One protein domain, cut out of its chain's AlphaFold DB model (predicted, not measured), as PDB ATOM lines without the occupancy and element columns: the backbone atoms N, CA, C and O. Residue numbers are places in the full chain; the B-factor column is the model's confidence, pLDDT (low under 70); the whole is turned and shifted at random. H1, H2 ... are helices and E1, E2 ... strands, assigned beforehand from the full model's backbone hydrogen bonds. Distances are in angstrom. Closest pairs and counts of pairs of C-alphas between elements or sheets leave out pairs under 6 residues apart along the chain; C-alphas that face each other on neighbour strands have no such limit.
ATOM      1  N   ARG A 587      -5.454  15.549   3.008       87.50
ATOM      2  CA  ARG A 587      -6.227  15.249   4.221       87.50
ATOM      3  C   ARG A 587      -5.723  13.998   4.917       87.50
ATOM      4  O   ARG A 587      -5.692  13.938   6.143       87.50
ATOM      5  N   ARG A 588      -5.236  13.024   4.149       89.62
ATOM      6  CA  ARG A 588      -4.624  11.816   4.695       89.62
ATOM      7  C   ARG A 588      -3.476  12.142   5.656       89.62
ATOM      8  O   ARG A 588      -3.411  11.561   6.736       89.62
ATOM      9  N   PHE A 589      -2.599  13.084   5.319       89.12
ATOM     10  CA  PHE A 589      -1.450  13.435   6.163       89.12
ATOM     11  C   PHE A 589      -1.782  14.449   7.253       89.12
ATOM     12  O   PHE A 589      -1.163  14.402   8.316       89.12
ATOM     13  N   CYS A 590      -2.751  15.329   7.010       89.12
ATOM     14  CA  CYS A 590      -3.173  16.347   7.969       89.12
ATOM     15  C   CYS A 590      -4.183  15.824   9.004       89.12
ATOM     16  O   CYS A 590      -4.213  16.319  10.126       89.12
ATOM     17  N   GLU A 591      -4.990  14.814   8.676       90.38
ATOM     18  CA  GLU A 591      -6.068  14.328   9.547       90.38
ATOM     19  C   GLU A 591      -5.943  12.843   9.916       90.38
ATOM     20  O   GLU A 591      -6.181  12.488  11.067       90.38
ATOM     21  N   VAL A 592      -5.559  11.949   8.995       93.06
ATOM     22  CA  VAL A 592      -5.447  10.509   9.323       93.06
ATOM     23  C   VAL A 592      -4.135  10.213  10.046       93.06
ATOM     24  O   VAL A 592      -4.133   9.603  11.112       93.06
ATOM     25  N   PHE A 593      -3.003  10.663   9.501       93.75
ATOM     26  CA  PHE A 593      -1.701  10.421  10.130       93.75
ATOM     27  C   PHE A 593      -1.477  11.248  11.402       93.75
ATOM     28  O   PHE A 593      -0.727  10.802  12.271       93.75
ATOM     29  N   SER A 594      -2.155  12.387  11.568       93.25
ATOM     30  CA  SER A 594      -2.157  13.114  12.845       93.25
ATOM     31  C   SER A 594      -2.854  12.311  13.948       93.25
ATOM     32  O   SER A 594      -2.322  12.218  15.051       93.25
ATOM     33  N   ARG A 595      -3.953  11.613  13.630       93.88
ATOM     34  CA  ARG A 595      -4.607  10.665  14.554       93.88
ATOM     35  C   ARG A 595      -3.756   9.434  14.845       93.88
ATOM     36  O   ARG A 595      -3.720   8.979  15.978       93.88
ATOM     37  N   VAL A 596      -3.037   8.903  13.852       96.12
ATOM     38  CA  VAL A 596      -2.074   7.800  14.063       96.12
ATOM     39  C   VAL A 596      -0.970   8.217  15.036       96.12
ATOM     40  O   VAL A 596      -0.617   7.454  15.933       96.12
ATOM     41  N   TRP A 597      -0.429   9.425  14.863       95.31
ATOM     42  CA  TRP A 597       0.563  10.001  15.768       95.31
ATOM     43  C   TRP A 597       0.024  10.128  17.195       95.31
ATOM     44  O   TRP A 597       0.668   9.677  18.140       95.31
ATOM     45  N   GLU A 598      -1.175  10.683  17.343       94.19
ATOM     46  CA  GLU A 598      -1.838  10.859  18.634       94.19
ATOM     47  C   GLU A 598      -2.174   9.526  19.315       94.19
ATOM     48  O   GLU A 598      -1.870   9.349  20.494       94.19
ATOM     49  N   ALA A 599      -2.707   8.554  18.568       94.69
ATOM     50  CA  ALA A 599      -2.979   7.216  19.078       94.69
ATOM     51  C   ALA A 599      -1.703   6.592  19.656       94.69
ATOM     52  O   ALA A 599      -1.682   6.221  20.827       94.69
ATOM     53  N   MET A 600      -0.603   6.559  18.890       95.69
ATOM     54  CA  MET A 600       0.686   6.048  19.379       95.69
ATOM     55  C   MET A 600       1.177   6.793  20.623       95.69
ATOM     56  O   MET A 600       1.723   6.181  21.540       95.69
ATOM     57  N   MET A 601       0.990   8.112  20.661       94.06
ATOM     58  CA  MET A 601       1.450   8.962  21.752       94.06
ATOM     59  C   MET A 601       0.748   8.644  23.080       94.06
ATOM     60  O   MET A 601       1.417   8.654  24.116       94.06
ATOM     61  N   HIS A 602      -0.542   8.301  23.050       93.75
ATOM     62  CA  HIS A 602      -1.354   8.019  24.242       93.75
ATOM     63  C   HIS A 602      -1.316   6.565  24.743       93.75
ATOM     64  O   HIS A 602      -1.888   6.273  25.787       93.75
ATOM     65  N   HIS A 603      -0.631   5.648  24.060       94.38
ATOM     66  CA  HIS A 603      -0.501   4.262  24.535       94.38
ATOM     67  C   HIS A 603       0.536   4.147  25.670       94.38
ATOM     68  O   HIS A 603       1.645   4.641  25.486       94.38
ATOM     69  N   PRO A 604       0.266   3.507  26.817       95.19
ATOM     70  CA  PRO A 604       1.266   3.357  27.877       95.19
ATOM     71  C   PRO A 604       2.442   2.439  27.488       95.19
ATOM     72  O   PRO A 604       2.480   1.825  26.418       95.19
ATOM     73  N   ILE A 605       3.463   2.382  28.349       95.25
ATOM     74  CA  ILE A 605       4.583   1.441  28.184       95.25
ATOM     75  C   ILE A 605       4.040   0.006  28.265       95.25
ATOM     76  O   ILE A 605       3.204  -0.302  29.104       95.25
ATOM     77  N   GLY A 606       4.518  -0.869  27.382       93.81
ATOM     78  CA  GLY A 606       4.053  -2.249  27.233       93.81
ATOM     79  C   GLY A 606       2.988  -2.429  26.152       93.81
ATOM     80  O   GLY A 606       2.884  -3.517  25.591       93.81
ATOM     81  N   SER A 607       2.270  -1.368  25.784       96.12
ATOM     82  CA  SER A 607       1.229  -1.440  24.762       96.12
ATOM     83  C   SER A 607       1.771  -1.744  23.371       96.12
ATOM     84  O   SER A 607       2.901  -1.379  23.015       96.12
ATOM     85  N   THR A 608       0.924  -2.353  22.545       95.88
ATOM     86  CA  THR A 608       1.303  -2.817  21.214       95.88
ATOM     87  C   THR A 608       0.500  -2.176  20.087       95.88
ATOM     88  O   THR A 608      -0.648  -1.762  20.237       95.88
ATOM     89  N   PHE A 609       1.108  -2.103  18.903       96.44
ATOM     90  CA  PHE A 609       0.375  -1.876  17.660       96.44
ATOM     91  C   PHE A 609       0.870  -2.831  16.577       96.44
ATOM     92  O   PHE A 609       1.997  -3.334  16.611       96.44
ATOM     93  N   ARG A 610       0.008  -3.103  15.597       95.62
ATOM     94  CA  ARG A 610       0.276  -4.038  14.503       95.62
ATOM     95  C   ARG A 610       0.281  -3.290  13.184       95.62
ATOM     96  O   ARG A 610      -0.643  -2.534  12.909       95.62
ATOM     97  N   MET A 611       1.296  -3.532  12.362       95.25
ATOM     98  CA  MET A 611       1.484  -2.880  11.069       95.25
ATOM     99  C   MET A 611       1.672  -3.918   9.960       95.25
ATOM    100  O   MET A 611       2.571  -4.753  10.024       95.25
ATOM    101  N   GLY A 612       0.861  -3.844   8.906       91.19
ATOM    102  CA  GLY A 612       1.008  -4.681   7.718       91.19
ATOM    103  C   GLY A 612       2.353  -4.488   7.007       91.19
ATOM    104  O   GLY A 612       2.848  -3.369   6.860       91.19
ATOM    105  N   VAL A 613       2.949  -5.592   6.546       86.62
ATOM    106  CA  VAL A 613       4.258  -5.580   5.856       86.62
ATOM    107  C   VAL A 613       4.122  -5.232   4.369       86.62
ATOM    108  O   VAL A 613       5.007  -4.601   3.788       86.62
ATOM    109  N   VAL A 614       2.996  -5.618   3.769       85.50
ATOM    110  CA  VAL A 614       2.688  -5.448   2.343       85.50
ATOM    111  C   VAL A 614       1.860  -4.189   2.076       85.50
ATOM    112  O   VAL A 614       1.226  -3.638   2.978       85.50
ATOM    113  N   ASP A 615       1.862  -3.726   0.825       82.75
ATOM    114  CA  ASP A 615       0.984  -2.638   0.382       82.75
ATOM    115  C   ASP A 615      -0.489  -3.043   0.514       82.75
ATOM    116  O   ASP A 615      -0.881  -4.151   0.146       82.75
ATOM    117  N   GLY A 616      -1.302  -2.140   1.062       82.06
ATOM    118  CA  GLY A 616      -2.694  -2.419   1.410       82.06
ATOM    119  C   GLY A 616      -2.867  -3.168   2.736       82.06
ATOM    120  O   GLY A 616      -3.977  -3.600   3.035       82.06
ATOM    121  N   GLY A 617      -1.798  -3.347   3.519       86.69
ATOM    122  CA  GLY A 617      -1.871  -3.920   4.861       86.69
ATOM    123  C   GLY A 617      -2.427  -2.938   5.896       86.69
ATOM    124  O   GLY A 617      -2.311  -1.725   5.736       86.69
ATOM    125  N   ASP A 618      -2.998  -3.461   6.978       92.19
ATOM    126  CA  ASP A 618      -3.639  -2.642   8.014       92.19
ATOM    127  C   ASP A 618      -2.657  -2.204   9.113       92.19
ATOM    128  O   ASP A 618      -1.747  -2.946   9.492       92.19
ATOM    129  N   LEU A 619      -2.891  -1.012   9.650       95.75
ATOM    130  CA  LEU A 619      -2.364  -0.489  10.903       95.75
ATOM    131  C   LEU A 619      -3.497  -0.499  11.933       95.75
ATOM    132  O   LEU A 619      -4.551   0.081  11.677       95.75
ATOM    133  N   THR A 620      -3.284  -1.165  13.065       95.38
ATOM    134  CA  THR A 620      -4.269  -1.284  14.154       95.38
ATOM    135  C   THR A 620      -3.586  -1.196  15.509       95.38
ATOM    136  O   THR A 620      -2.459  -1.679  15.659       95.38
ATOM    137  N   PHE A 621      -4.295  -0.673  16.500       96.12
ATOM    138  CA  PHE A 621      -3.797  -0.451  17.854       96.12
ATOM    139  C   PHE A 621      -4.436  -1.416  18.855       96.12
ATOM    140  O   PHE A 621      -5.460  -2.029  18.564       96.12
ATOM    141  N   GLU A 622      -3.793  -1.611  20.006       93.25
ATOM    142  CA  GLU A 622      -4.305  -2.491  21.060       93.25
ATOM    143  C   GLU A 622      -5.439  -1.847  21.860       93.25
ATOM    144  O   GLU A 622      -6.412  -2.522  22.186       93.25
ATOM    145  N   HIS A 623      -5.325  -0.550  22.155       93.25
ATOM    146  CA  HIS A 623      -6.221   0.142  23.085       93.25
ATOM    147  C   HIS A 623      -7.189   1.118  22.407       93.25
ATOM    148  O   HIS A 623      -7.900   1.832  23.102       93.25
ATOM    149  N   CYS A 624      -7.218   1.155  21.072       93.56
ATOM    150  CA  CYS A 624      -8.229   1.885  20.314       93.56
ATOM    151  C   CYS A 624      -8.564   1.184  18.997       93.56
ATOM    152  O   CYS A 624      -7.772   0.405  18.456       93.56
ATOM    153  N   HIS A 625      -9.742   1.481  18.461       93.25
ATOM    154  CA  HIS A 625     -10.263   0.899  17.232       93.25
ATOM    155  C   HIS A 625      -9.789   1.610  15.958       93.25
ATOM    156  O   HIS A 625     -10.197   1.205  14.866       93.25
ATOM    157  N   LEU A 626      -8.890   2.603  16.058       95.94
ATOM    158  CA  LEU A 626      -8.296   3.258  14.892       95.94
ATOM    159  C   LEU A 626      -7.671   2.223  13.946       95.94
ATOM    160  O   LEU A 626      -6.647   1.598  14.240       95.94
ATOM    161  N   GLY A 627      -8.283   2.069  12.776       94.75
ATOM    162  CA  GLY A 627      -7.808   1.205  11.701       94.75
ATOM    163  C   GLY A 627      -7.390   2.035  10.498       94.75
ATOM    164  O   GLY A 627      -8.169   2.852  10.029       94.75
ATOM    165  N   VAL A 628      -6.190   1.835   9.952       94.81
ATOM    166  CA  VAL A 628      -5.740   2.558   8.746       94.81
ATOM    167  C   VAL A 628      -5.077   1.600   7.768       94.81
ATOM    168  O   VAL A 628      -4.175   0.859   8.134       94.81
ATOM    169  N   THR A 629      -5.465   1.620   6.495       91.88
ATOM    170  CA  THR A 629      -4.760   0.854   5.451       91.88
ATOM    171  C   THR A 629      -3.501   1.598   5.020       91.88
ATOM    172  O   THR A 629      -3.602   2.746   4.607       91.88
ATOM    173  N   LEU A 630      -2.332   0.958   5.055       90.56
ATOM    174  CA  LEU A 630      -1.055   1.516   4.602       90.56
ATOM    175  C   LEU A 630      -0.819   1.189   3.122       90.56
ATOM    176  O   LEU A 630      -0.568   0.041   2.749       90.56
ATOM    177  N   ARG A 631      -0.884   2.205   2.260       83.69
ATOM    178  CA  ARG A 631      -0.942   2.044   0.793       83.69
ATOM    179  C   ARG A 631       0.408   1.842   0.124       83.69
ATOM    180  O   ARG A 631       0.458   1.361  -1.003       83.69
ATOM    181  N   GLY A 632       1.493   2.215   0.792       84.19
ATOM    182  CA  GLY A 632       2.813   2.214   0.177       84.19
ATOM    183  C   GLY A 632       3.960   2.268   1.173       84.19
ATOM    184  O   GLY A 632       3.785   2.465   2.380       84.19
ATOM    185  N   GLN A 633       5.175   2.147   0.642       84.25
ATOM    186  CA  GLN A 633       6.399   2.190   1.440       84.25
ATOM    187  C   GLN A 633       6.583   3.529   2.170       84.25
ATOM    188  O   GLN A 633       7.083   3.539   3.294       84.25
ATOM    189  N   GLN A 634       6.176   4.648   1.561       83.56
ATOM    190  CA  GLN A 634       6.262   5.979   2.171       83.56
ATOM    191  C   GLN A 634       5.472   6.045   3.485       83.56
ATOM    192  O   GLN A 634       6.020   6.433   4.511       83.56
ATOM    193  N   GLU A 635       4.228   5.574   3.484       89.12
ATOM    194  CA  GLU A 635       3.358   5.538   4.667       89.12
ATOM    195  C   GLU A 635       3.892   4.614   5.767       89.12
ATOM    196  O   GLU A 635       3.901   4.977   6.945       89.12
ATOM    197  N   ARG A 636       4.437   3.448   5.391       90.31
ATOM    198  CA  ARG A 636       5.127   2.565   6.346       90.31
ATOM    199  C   ARG A 636       6.371   3.226   6.943       90.31
ATOM    200  O   ARG A 636       6.637   3.058   8.129       90.31
ATOM    201  N   ARG A 637       7.141   3.988   6.154       89.75
ATOM    202  CA  ARG A 637       8.308   4.745   6.654       89.75
ATOM    203  C   ARG A 637       7.888   5.834   7.641       89.75
ATOM    204  O   ARG A 637       8.540   5.968   8.670       89.75
ATOM    205  N   ILE A 638       6.805   6.557   7.354       90.69
ATOM    206  CA  ILE A 638       6.231   7.564   8.260       90.69
ATOM    207  C   ILE A 638       5.821   6.903   9.582       90.69
ATOM    208  O   ILE A 638       6.274   7.321  10.642       90.69
ATOM    209  N   THR A 639       5.072   5.800   9.515       94.94
ATOM    210  CA  THR A 639       4.602   5.057  10.697       94.94
ATOM    211  C   THR A 639       5.761   4.523  11.547       94.94
ATOM    212  O   THR A 639       5.786   4.719  12.759       94.94
ATOM    213  N   ARG A 640       6.786   3.918  10.925       94.56
ATOM    214  CA  ARG A 640       8.003   3.480  11.636       94.56
ATOM    215  C   ARG A 640       8.761   4.645  12.267       94.56
ATOM    216  O   ARG A 640       9.345   4.487  13.337       94.56
ATOM    217  N   ARG A 641       8.777   5.811  11.611       94.50
ATOM    218  CA  ARG A 641       9.397   7.014  12.170       94.50
ATOM    219  C   ARG A 641       8.643   7.478  13.412       94.50
ATOM    220  O   ARG A 641       9.301   7.762  14.403       94.50
ATOM    221  N   PHE A 642       7.309   7.497  13.385       96.69
ATOM    222  CA  PHE A 642       6.496   7.837  14.560       96.69
ATOM    223  C   PHE A 642       6.781   6.885  15.717       96.69
ATOM    224  O   PHE A 642       7.133   7.335  16.803       96.69
ATOM    225  N   ALA A 643       6.749   5.580  15.444       96.31
ATOM    226  CA  ALA A 643       7.048   4.533  16.413       96.31
ATOM    227  C   ALA A 643       8.405   4.761  17.106       96.31
ATOM    228  O   ALA A 643       8.477   4.829  18.330       96.31
ATOM    229  N   ASN A 644       9.465   4.980  16.325       95.50
ATOM    230  CA  ASN A 644      10.810   5.216  16.851       95.50
ATOM    231  C   ASN A 644      10.904   6.489  17.717       95.50
ATOM    232  O   ASN A 644      11.557   6.484  18.761       95.50
ATOM    233  N   LEU A 645      10.249   7.578  17.299       96.12
ATOM    234  CA  LEU A 645      10.240   8.838  18.048       96.12
ATOM    235  C   LEU A 645       9.461   8.730  19.368       96.12
ATOM    236  O   LEU A 645       9.800   9.424  20.325       96.12
ATOM    237  N   LEU A 646       8.449   7.862  19.425       96.62
ATOM    238  CA  LEU A 646       7.564   7.680  20.578       96.62
ATOM    239  C   LEU A 646       7.969   6.521  21.510       96.62
ATOM    240  O   LEU A 646       7.249   6.251  22.470       96.62
ATOM    241  N   GLY A 647       9.109   5.867  21.255       95.19
ATOM    242  CA  GLY A 647       9.663   4.819  22.126       95.19
ATOM    243  C   GLY A 647       9.165   3.397  21.832       95.19
ATOM    244  O   GLY A 647       9.271   2.506  22.677       95.19
ATOM    245  N   PHE A 648       8.617   3.156  20.639       97.19
ATOM    246  CA  PHE A 648       8.232   1.821  20.183       97.19
ATOM    247  C   PHE A 648       9.386   1.103  19.481       97.19
ATOM    248  O   PHE A 648      10.110   1.685  18.668       97.19
ATOM    249  N   VAL A 649       9.495  -0.199  19.743       95.50
ATOM    250  CA  VAL A 649      10.490  -1.097  19.145       95.50
ATOM    251  C   VAL A 649       9.778  -2.255  18.452       95.50
ATOM    252  O   VAL A 649       8.741  -2.730  18.918       95.50
ATOM    253  N   GLU A 650      10.319  -2.699  17.318       94.38
ATOM    254  CA  GLU A 650       9.814  -3.864  16.590       94.38
ATOM    255  C   GLU A 650      10.011  -5.139  17.428       94.38
ATOM    256  O   GLU A 650      11.108  -5.419  17.907       94.38
ATOM    257  N   ASN A 651       8.937  -5.904  17.616       92.50
ATOM    258  CA  ASN A 651       8.885  -7.124  18.422       92.50
ATOM    259  C   ASN A 651       8.483  -8.329  17.559       92.50
ATOM    260  O   ASN A 651       7.590  -9.102  17.904       92.50
ATOM    261  N   GLY A 652       9.132  -8.449  16.400       88.19
ATOM    262  CA  GLY A 652       8.954  -9.557  15.469       88.19
ATOM    263  C   GLY A 652       7.805  -9.392  14.471       88.19
ATOM    264  O   GLY A 652       7.015  -8.443  14.495       88.19
ATOM    265  N   THR A 653       7.740 -10.358  13.556       86.25
ATOM    266  CA  THR A 653       6.726 -10.444  12.502       86.25
ATOM    267  C   THR A 653       5.876 -11.691  12.717       86.25
ATOM    268  O   THR A 653       6.398 -12.800  12.767       86.25
ATOM    269  N   PHE A 654       4.560 -11.512  12.811       80.75
ATOM    270  CA  PHE A 654       3.582 -12.588  12.943       80.75
ATOM    271  C   PHE A 654       2.714 -12.623  11.680       80.75
ATOM    272  O   PHE A 654       1.834 -11.783  11.470       80.75
ATOM    273  N   GLY A 655       2.990 -13.583  10.794       81.62
ATOM    274  CA  GLY A 655       2.340 -13.667   9.485       81.62
ATOM    275  C   GLY A 655       2.662 -12.451   8.606       81.62
ATOM    276  O   GLY A 655       3.822 -12.119   8.397       81.62
ATOM    277  N   GLN A 656       1.638 -11.765   8.090       85.25
ATOM    278  CA  GLN A 656       1.801 -10.560   7.253       85.25
ATOM    279  C   GLN A 656       1.809  -9.241   8.051       85.25
ATOM    280  O   GLN A 656       1.593  -8.165   7.482       85.25
ATOM    281  N   ARG A 657       2.025  -9.302   9.372       89.12
ATOM    282  CA  ARG A 657       1.990  -8.145  10.276       89.12
ATOM    283  C   ARG A 657       3.253  -8.089  11.135       89.12
ATOM    284  O   ARG A 657       3.608  -9.073  11.772       89.12
ATOM    285  N   MET A 658       3.895  -6.927  11.190       92.75
ATOM    286  CA  MET A 658       4.900  -6.601  12.207       92.75
ATOM    287  C   MET A 658       4.198  -6.114  13.471       92.75
ATOM    288  O   MET A 658       3.225  -5.359  13.383       92.75
ATOM    289  N   VAL A 659       4.700  -6.516  14.634       95.69
ATOM    290  CA  VAL A 659       4.217  -6.043  15.936       95.69
ATOM    291  C   VAL A 659       5.246  -5.086  16.517       95.69
ATOM    292  O   VAL A 659       6.439  -5.373  16.510       95.69
ATOM    293  N   PHE A 660       4.788  -3.950  17.023       97.38
ATOM    294  CA  PHE A 660       5.605  -2.980  17.742       97.38
ATOM    295  C   PHE A 660       5.128  -2.907  19.185       97.38
ATOM    296  O   PHE A 660       3.925  -2.956  19.430       97.38
ATOM    297  N   VAL A 661       6.065  -2.774  20.121       96.69
ATOM    298  CA  VAL A 661       5.794  -2.671  21.562       96.69
ATOM    299  C   VAL A 661       6.406  -1.377  22.079       96.69
ATOM    300  O   VAL A 661       7.563  -1.080  21.762       96.69
ATOM    301  N   ARG A 662       5.658  -0.608  22.875       96.56
ATOM    302  CA  ARG A 662       6.190   0.581  23.547       96.56
ATOM    303  C   ARG A 662       7.123   0.145  24.668       96.56
ATOM    304  O   ARG A 662       6.671  -0.456  25.635       96.56
ATOM    305  N   ARG A 663       8.420   0.418  24.541       94.88
ATOM    306  CA  ARG A 663       9.428   0.051  25.554       94.88
ATOM    307  C   ARG A 663      10.026   1.253  26.268       94.88
ATOM    308  O   ARG A 663      10.654   1.075  27.302       94.88
ATOM    309  N   ASP A 664       9.845   2.443  25.709       93.75
ATOM    310  CA  ASP A 664      10.469   3.661  26.203       93.75
ATOM    311  C   ASP A 664       9.510   4.856  26.115       93.75
ATOM    312  O   ASP A 664       8.451   4.817  25.470       93.75
ATOM    313  N   HIS A 665       9.905   5.938  26.773       93.25
ATOM    314  CA  HIS A 665       9.288   7.242  26.656       93.25
ATOM    315  C   HIS A 665       9.538   7.857  25.271       93.25
ATOM    316  O   HIS A 665      10.427   7.461  24.515       93.25
ATOM    317  N   ALA A 666       8.736   8.863  24.921       92.50
ATOM    318  CA  ALA A 666       8.992   9.635  23.711       92.50
ATOM    319  C   ALA A 666      10.324  10.397  23.824       92.50
ATOM    320  O   ALA A 666      10.662  10.933  24.881       92.50
ATOM    321  N   ARG A 667      11.071  10.480  22.719       91.88
ATOM    322  CA  ARG A 667      12.350  11.203  22.678       91.88
ATOM    323  C   ARG A 667      12.139  12.687  22.977       91.88
ATOM    324  O   ARG A 667      11.187  13.290  22.487       91.88
ATOM    325  N   THR A 668      13.096  13.315  23.656       89.00
ATOM    326  CA  THR A 668      13.063  14.761  23.960       89.00
ATOM    327  C   THR A 668      12.968  15.637  22.706       89.00
ATOM    328  O   THR A 668      12.354  16.698  22.726       89.00
ATOM    329  N   THR A 669      13.524  15.179  21.581       91.19
ATOM    330  CA  THR A 669      13.512  15.888  20.291       91.19
ATOM    331  C   THR A 669      12.382  15.448  19.360       91.19
ATOM    332  O   THR A 669      12.343  15.883  18.208       91.19
ATOM    333  N   ALA A 670      11.457  14.600  19.823       90.94
ATOM    334  CA  ALA A 670      10.510  13.896  18.962       90.94
ATOM    335  C   ALA A 670       9.683  14.829  18.062       90.94
ATOM    336  O   ALA A 670       9.629  14.609  16.854       90.94
ATOM    337  N   PHE A 671       9.105  15.906  18.604       90.12
ATOM    338  CA  PHE A 671       8.294  16.828  17.799       90.12
ATOM    339  C   PHE A 671       9.121  17.636  16.785       90.12
ATOM    340  O   PHE A 671       8.684  17.870  15.655       90.12
ATOM    341  N   ARG A 672      10.342  18.041  17.160       90.94
ATOM    342  CA  ARG A 672      11.268  18.739  16.258       90.94
ATOM    343  C   ARG A 672      11.645  17.838  15.084       90.94
ATOM    344  O   ARG A 672      11.542  18.248  13.931       90.94
ATOM    345  N   ASP A 673      12.012  16.596  15.380       91.88
ATOM    346  CA  ASP A 673      12.441  15.626  14.376       91.88
ATOM    347  C   ASP A 673      11.273  15.176  13.481       91.88
ATOM    348  O   ASP A 673      11.468  14.939  12.285       91.88
ATOM    349  N   LEU A 674      10.055  15.104  14.036       91.75
ATOM    350  CA  LEU A 674       8.814  14.931  13.282       91.75
ATOM    351  C   LEU A 674       8.587  16.108  12.327       91.75
ATOM    352  O   LEU A 674       8.355  15.891  11.140       91.75
ATOM    353  N   SER A 675       8.698  17.342  12.821       88.56
ATOM    354  CA  SER A 675       8.489  18.558  12.030       88.56
ATOM    355  C   SER A 675       9.433  18.628  10.829       88.56
ATOM    356  O   SER A 675       8.988  18.855   9.704       88.56
ATOM    357  N   THR A 676      10.730  18.374  11.031       89.25
ATOM    358  CA  THR A 676      11.718  18.338   9.938       89.25
ATOM    359  C   THR A 676      11.393  17.253   8.914       89.25
ATOM    360  O   THR A 676      11.543  17.462   7.709       89.25
ATOM    361  N   PHE A 677      10.939  16.090   9.381       89.44
ATOM    362  CA  PHE A 677      10.561  14.987   8.511       89.44
ATOM    363  C   PHE A 677       9.303  15.304   7.692       89.44
ATOM    364  O   PHE A 677       9.336  15.152   6.473       89.44
ATOM    365  N   LEU A 678       8.233  15.805   8.319       87.62
ATOM    366  CA  LEU A 678       6.995  16.181   7.633       87.62
ATOM    367  C   LEU A 678       7.228  17.287   6.602       87.62
ATOM    368  O   LEU A 678       6.756  17.153   5.481       87.62
ATOM    369  N   ASN A 679       8.026  18.312   6.923       86.19
ATOM    370  CA  ASN A 679       8.375  19.367   5.964       86.19
ATOM    371  C   ASN A 679       9.086  18.803   4.724       86.19
ATOM    372  O   ASN A 679       8.806  19.223   3.603       86.19
ATOM    373  N   ARG A 680       9.985  17.823   4.902       84.44
ATOM    374  CA  ARG A 680      10.659  17.148   3.781       84.44
ATOM    375  C   ARG A 680       9.673  16.343   2.937       84.44
ATOM    376  O   ARG A 680       9.776  16.340   1.715       84.44
ATOM    377  N   VAL A 681       8.734  15.645   3.576       81.44
ATOM    378  CA  VAL A 681       7.713  14.871   2.862       81.44
ATOM    379  C   VAL A 681       6.766  15.800   2.096       81.44
ATOM    380  O   VAL A 681       6.526  15.566   0.912       81.44
ATOM    381  N   GLN A 682       6.287  16.869   2.733       81.44
ATOM    382  CA  GLN A 682       5.421  17.873   2.119       81.44
ATOM    383  C   GLN A 682       6.117  18.553   0.940       81.44
ATOM    384  O   GLN A 682       5.553  18.571  -0.146       81.44
ATOM    385  N   GLY A 683       7.357  19.030   1.102       74.00
ATOM    386  CA  GLY A 683       8.099  19.710   0.031       74.00
ATOM    387  C   GLY A 683       8.381  18.838  -1.198       74.00
ATOM    388  O   GLY A 683       8.528  19.359  -2.299       74.00
ATOM    389  N   ASN A 684       8.405  17.511  -1.037       71.00
ATOM    390  CA  ASN A 684       8.528  16.574  -2.157       71.00
ATOM    391  C   ASN A 684       7.199  16.314  -2.890       71.00
ATOM    392  O   ASN A 684       7.211  15.684  -3.947       71.00
ATOM    393  N   THR A 685       6.068  16.745  -2.324       64.94
ATOM    394  CA  THR A 685       4.727  16.320  -2.755       64.94
ATOM    395  C   THR A 685       3.789  17.488  -3.094       64.94
ATOM    396  O   THR A 685       2.984  17.367  -4.011       64.94
ATOM    397  N   TYR A 686       3.879  18.608  -2.370       63.34
ATOM    398  CA  TYR A 686       3.045  19.801  -2.535       63.34
ATOM    399  C   TYR A 686       3.896  21.030  -2.833       63.34
ATOM    400  O   TYR A 686       5.087  21.094  -2.521       63.34
ATOM    401  N   ALA A 687       3.256  22.052  -3.405       56.25
ATOM    402  CA  ALA A 687       3.879  23.349  -3.612       56.25
ATOM    403  C   ALA A 687       4.347  23.965  -2.279       56.25
ATOM    404  O   ALA A 687       3.645  23.904  -1.265       56.25
ATOM    405  N   ALA A 688       5.509  24.625  -2.314       47.38
ATOM    406  CA  ALA A 688       6.179  25.222  -1.154       47.38
ATOM    407  C   ALA A 688       5.360  26.299  -0.410       47.38
ATOM    408  O   ALA A 688       5.697  26.646   0.716       47.38
ATOM    409  N   ASN A 689       4.277  26.803  -1.011       56.56
ATOM    410  CA  ASN A 689       3.452  27.888  -0.472       56.56
ATOM    411  C   ASN A 689       2.199  27.391   0.279       56.56
ATOM    412  O   ASN A 689       1.217  28.120   0.365       56.56
ATOM    413  N   THR A 690       2.195  26.145   0.760       67.50
ATOM    414  CA  THR A 690       1.073  25.565   1.520       67.50
ATOM    415  C   THR A 690       1.355  25.570   3.020       67.50
ATOM    416  O   THR A 690       2.512  25.486   3.439       67.50
ATOM    417  N   SER A 691       0.300  25.649   3.838       77.81
ATOM    418  CA  SER A 691       0.424  25.588   5.296       77.81
ATOM    419  C   SER A 691       1.164  24.307   5.734       77.81
ATOM    420  O   SER A 691       0.813  23.212   5.279       77.81
ATOM    421  N   PRO A 692       2.215  24.406   6.576       85.62
ATOM    422  CA  PRO A 692       3.021  23.259   6.977       85.62
ATOM    423  C   PRO A 692       2.205  22.147   7.639       85.62
ATOM    424  O   PRO A 692       1.537  22.369   8.645       85.62
ATOM    425  N   TRP A 693       2.348  20.908   7.165       86.88
ATOM    426  CA  TRP A 693       1.623  19.751   7.708       86.88
ATOM    427  C   TRP A 693       1.835  19.532   9.195       86.88
ATOM    428  O   TRP A 693       0.917  19.116   9.896       86.88
ATOM    429  N   ARG A 694       3.039  19.840   9.689       88.06
ATOM    430  CA  ARG A 694       3.388  19.747  11.112       88.06
ATOM    431  C   ARG A 694       2.428  20.526  12.014       88.06
ATOM    432  O   ARG A 694       2.299  20.179  13.179       88.06
ATOM    433  N   TRP A 695       1.765  21.559  11.494       86.56
ATOM    434  CA  TRP A 695       0.795  22.333  12.255       86.56
ATOM    435  C   TRP A 695      -0.490  21.564  12.565       86.56
ATOM    436  O   TRP A 695      -1.246  22.007  13.410       86.56
ATOM    437  N   HIS A 696      -0.729  20.406  11.947       89.31
ATOM    438  CA  HIS A 696      -1.860  19.537  12.282       89.31
ATOM    439  C   HIS A 696      -1.527  18.474  13.345       89.31
ATOM    440  O   HIS A 696      -2.399  17.697  13.725       89.31
ATOM    441  N   TYR A 697      -0.276  18.399  13.814       91.19
ATOM    442  CA  TYR A 697       0.183  17.363  14.740       91.19
ATOM    443  C   TYR A 697       0.297  17.918  16.157       91.19
ATOM    444  O   TYR A 697       0.961  18.928  16.380       91.19
ATOM    445  N   VAL A 698      -0.309  17.221  17.120       88.31
ATOM    446  CA  VAL A 698      -0.256  17.584  18.543       88.31
ATOM    447  C   VAL A 698       1.177  17.449  19.080       88.31
ATOM    448  O   VAL A 698       1.938  16.569  18.657       88.31
ATOM    449  N   GLN A 699       1.548  18.331  20.013       88.62
ATOM    450  CA  GLN A 699       2.838  18.257  20.700       88.62
ATOM    451  C   GLN A 699       2.967  16.970  21.522       88.62
ATOM    452  O   GLN A 699       1.984  16.411  21.997       88.62
ATOM    453  N   VAL A 700       4.208  16.516  21.699       90.12
ATOM    454  CA  VAL A 700       4.513  15.302  22.463       90.12
ATOM    455  C   VAL A 700       4.184  15.529  23.934       90.12
ATOM    456  O   VAL A 700       4.779  16.393  24.575       90.12
ATOM    457  N   VAL A 701       3.272  14.722  24.471       88.38
ATOM    458  CA  VAL A 701       2.958  14.693  25.905       88.38
ATOM    459  C   VAL A 701       3.807  13.657  26.644       88.38
ATOM    460  O   VAL A 701       4.404  12.758  26.039       88.38
ATOM    461  N   LYS A 702       3.850  13.764  27.978       89.06
ATOM    462  CA  LYS A 702       4.458  12.740  28.834       89.06
ATOM    463  C   LYS A 702       3.778  11.395  28.570       89.06
ATOM    464  O   LYS A 702       2.555  11.319  28.506       89.06
ATOM    465  N   THR A 703       4.580  10.342  28.419       91.75
ATOM    466  CA  THR A 703       4.064   8.981  28.228       91.75
ATOM    467  C   THR A 703       3.152   8.613  29.391       91.75
ATOM    468  O   THR A 703       3.597   8.717  30.539       91.75
ATOM    469  N   PRO A 704       1.901   8.221  29.118       90.06
ATOM    470  CA  PRO A 704       0.963   7.929  30.181       90.06
ATOM    471  C   PRO A 704       1.307   6.589  30.842       90.06
ATOM    472  O   PRO A 704       1.883   5.698  30.213       90.06
ATOM    473  N   THR A 705       0.995   6.473  32.131       89.31
ATOM    474  CA  THR A 705       1.167   5.237  32.909       89.31
ATOM    475  C   THR A 705       0.026   4.255  32.665       89.31
ATOM    476  O   THR A 705       0.249   3.052  32.651       89.31
ATOM    477  N   GLU A 706      -1.173   4.778  32.416       90.56
ATOM    478  CA  GLU A 706      -2.399   4.036  32.122       90.56
ATOM    479  C   GLU A 706      -3.060   4.600  30.860       90.56
ATOM    480  O   GLU A 706      -2.712   5.688  30.403       90.56
ATOM    481  N   ILE A 707      -4.005   3.867  30.271       90.38
ATOM    482  CA  ILE A 707      -4.695   4.307  29.054       90.38
ATOM    483  C   ILE A 707      -5.587   5.514  29.400       90.38
ATOM    484  O   ILE A 707      -6.495   5.370  30.220       90.38
ATOM    485  N   PRO A 708      -5.362   6.697  28.798       88.62
ATOM    486  CA  PRO A 708      -6.234   7.843  29.015       88.62
ATOM    487  C   PRO A 708      -7.573   7.646  28.296       88.62
ATOM    488  O   PRO A 708      -7.680   6.844  27.368       88.62
ATOM    489  N   ALA A 709      -8.589   8.427  28.669       87.94
ATOM    490  CA  ALA A 709      -9.826   8.496  27.896       87.94
ATOM    491  C   ALA A 709      -9.514   8.980  26.469       87.94
ATOM    492  O   ALA A 709      -9.063  10.111  26.271       87.94
ATOM    493  N   LEU A 710      -9.714   8.105  25.482       88.19
ATOM    494  CA  LEU A 710      -9.467   8.409  24.077       88.19
ATOM    495  C   LEU A 710     -10.703   9.048  23.454       88.19
ATOM    496  O   LEU A 710     -11.838   8.644  23.707       88.19
ATOM    497  N   ARG A 711     -10.475  10.055  22.613       90.06
ATOM    498  CA  ARG A 711     -11.545  10.691  21.847       90.06
ATOM    499  C   ARG A 711     -12.064   9.762  20.754       90.06
ATOM    500  O   ARG A 711     -11.317   8.967  20.183       90.06
ATOM    501  N   TRP A 712     -13.339   9.923  20.415       89.94
ATOM    502  CA  TRP A 712     -14.047   9.056  19.472       89.94
ATOM    503  C   TRP A 712     -13.409   9.006  18.070       89.94
ATOM    504  O   TRP A 712     -13.550   8.009  17.366       89.94
ATOM    505  N   GLU A 713     -12.667  10.035  17.633       90.56
ATOM    506  CA  GLU A 713     -11.967  10.007  16.340       90.56
ATOM    507  C   GLU A 713     -10.840   8.968  16.277       90.56
ATOM    508  O   GLU A 713     -10.473   8.540  15.177       90.56
ATOM    509  N   LEU A 714     -10.302   8.562  17.434       92.62
ATOM    510  CA  LEU A 714      -9.325   7.477  17.571       92.62
ATOM    511  C   LEU A 714      -9.993   6.093  17.616       92.62
ATOM    512  O   LEU A 714      -9.300   5.085  17.681       92.62
ATOM    513  N   GLU A 715     -11.320   6.034  17.519       91.94
ATOM    514  CA  GLU A 715     -12.092   4.792  17.423       91.94
ATOM    515  C   GLU A 715     -12.602   4.526  15.993       91.94
ATOM    516  O   GLU A 715     -13.302   3.549  15.736       91.94
ATOM    517  N   GLN A 716     -12.255   5.385  15.027       90.88
ATOM    518  CA  GLN A 716     -12.728   5.266  13.645       90.88
ATOM    519  C   GLN A 716     -11.977   4.200  12.835       90.88
ATOM    520  O   GLN A 716     -10.747   4.170  12.790       90.88
ATOM    521  N   ASP A 717     -12.715   3.408  12.057       92.00
ATOM    522  CA  ASP A 717     -12.126   2.532  11.044       92.00
ATOM    523  C   ASP A 717     -11.955   3.266   9.703       92.00
ATOM    524  O   ASP A 717     -12.899   3.463   8.936       92.00
ATOM    525  N   LEU A 718     -10.718   3.659   9.409       91.69
ATOM    526  CA  LEU A 718     -10.295   4.360   8.195       91.69
ATOM    527  C   LEU A 718      -9.568   3.430   7.208       91.69
ATOM    528  O   LEU A 718      -8.803   3.895   6.352       91.69
ATOM    529  N   ARG A 719      -9.790   2.114   7.298       90.38
ATOM    530  CA  ARG A 719      -9.301   1.155   6.301       90.38
ATOM    531  C   ARG A 719      -9.994   1.352   4.950       90.38
ATOM    532  O   ARG A 719     -11.143   1.792   4.852       90.38
TER     533      ARG A 719
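AT A GLANCE: This is residues 587 to 719 of the 730 residues of an uncharacterized protein of Euryarchaeota archaeon (UniProt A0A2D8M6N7). A strongly twisted sheet of five strands curls across one side of the domain, and H1 and H2, side by side, pack on one face of it in two layers, helices on one face of a sheet. Farther out from the sheet, the short H4 bridges H1 and H3, and residues 697 to 711 then run round the outside to H5, after which residues 717 to 718 pair alongside E3 at one edge of the sheet. The printed part has 133 residues with five named helices and five named strands, in the order H1 E1 E2 E3 H2 E4 E5 H3 H4 H5; the class is mixed, helices and strands. The sheet's order is E3, E2, E1, E5, E4, all antiparallel. The whole is compact and rounded, with a radius of gyration of the C-alphas of 14.1 A and spans of 40 by 32 by 26 A.

HOW THE PARTS SIT: H1, residues 587 to 602, is the hub, touching three other helices. It is on the sheet at a height over the sheet of 8.7 A and only just over E1, residues 608 to 612, with 3 of its C-alphas falling on that strand; on the local plane it runs along the strands, at 3 degrees to E1. E1, E2, residues 617 to 621, and E3, residues 627 to 630, form a meander, each strand the antiparallel neighbour of the one before, and both links are hairpins. N 612 and O 618 are 2.8 A apart, within hydrogen-bond range, and between E2 and E3 so are N 619 and O 628, at 2.7 A. H2, residues 633 to 645, is on the sheet at a height of 8.8 A, over E1 and over E5, residues 657 to 662. H1 and H2 touch at a shallow tilt of 31 degrees, the same way; the closest C-alphas, of Trp 597 and Phe 642, are 6.4 A apart, and H1 touches H2 with residues 596 to 600 alone. E4, residues 648 to 654, is an edge strand and forms a hairpin with E5, with N 651 and O 659 at 2.8 A. E5 is also the antiparallel neighbour of E1, with N 611 and O 658 at 2.8 A. H3, residues 670 to 683, is not on the sheet and only just touches H2, with 3 pairs of C-alphas within 8 A, the closest being Leu 645 and Ala 670 at 5.1 A; they run opposite ways at a shallow tilt of 18 degrees. H4, residues 693 to 696, touches H3, closest at the C-alphas of Ser 675 and Arg 694, 5.3 A, and touches H1, closest at those of Cys 590 and His 696, 5.5 A. H5, residues 712 to 715, only just touches H1, with 3 pairs within 8 A, the closest being the C-alphas of Arg 595 and Leu 714 at 6.4 A. H1 and H3 are apart. Every O i to N i+4 pair is within hydrogen-bond range in H2 and H3, and 9 of 12 are in H1; H4 and H5 are too short for such a pair.

IN THESE COORDINATES: H1 begins at C-alpha 587, (-6.227, 15.249, 4.221), and is 21.8 A long. E1 and E2 are each 13.6 A long, E3 9.8 A and H2 18.3 A. E4, 16.8 A, begins at C-alpha 648, (8.232, 1.821, 20.183), and E5 is 16.4 A. H3 is 19.9 A; H4 and H5 have four residues each, and H5 ends at C-alpha 715, (-12.092, 4.792, 17.423).

THE WHOLE: The C-alphas farthest apart, of Gly 655 and Asn 689, are 42.7 A apart. The printed part has no cut. The link from H4 to H5, 15 residues, is long. Residues 685 to 690 have pLDDT under 70; the mean of the printed part is 89.3.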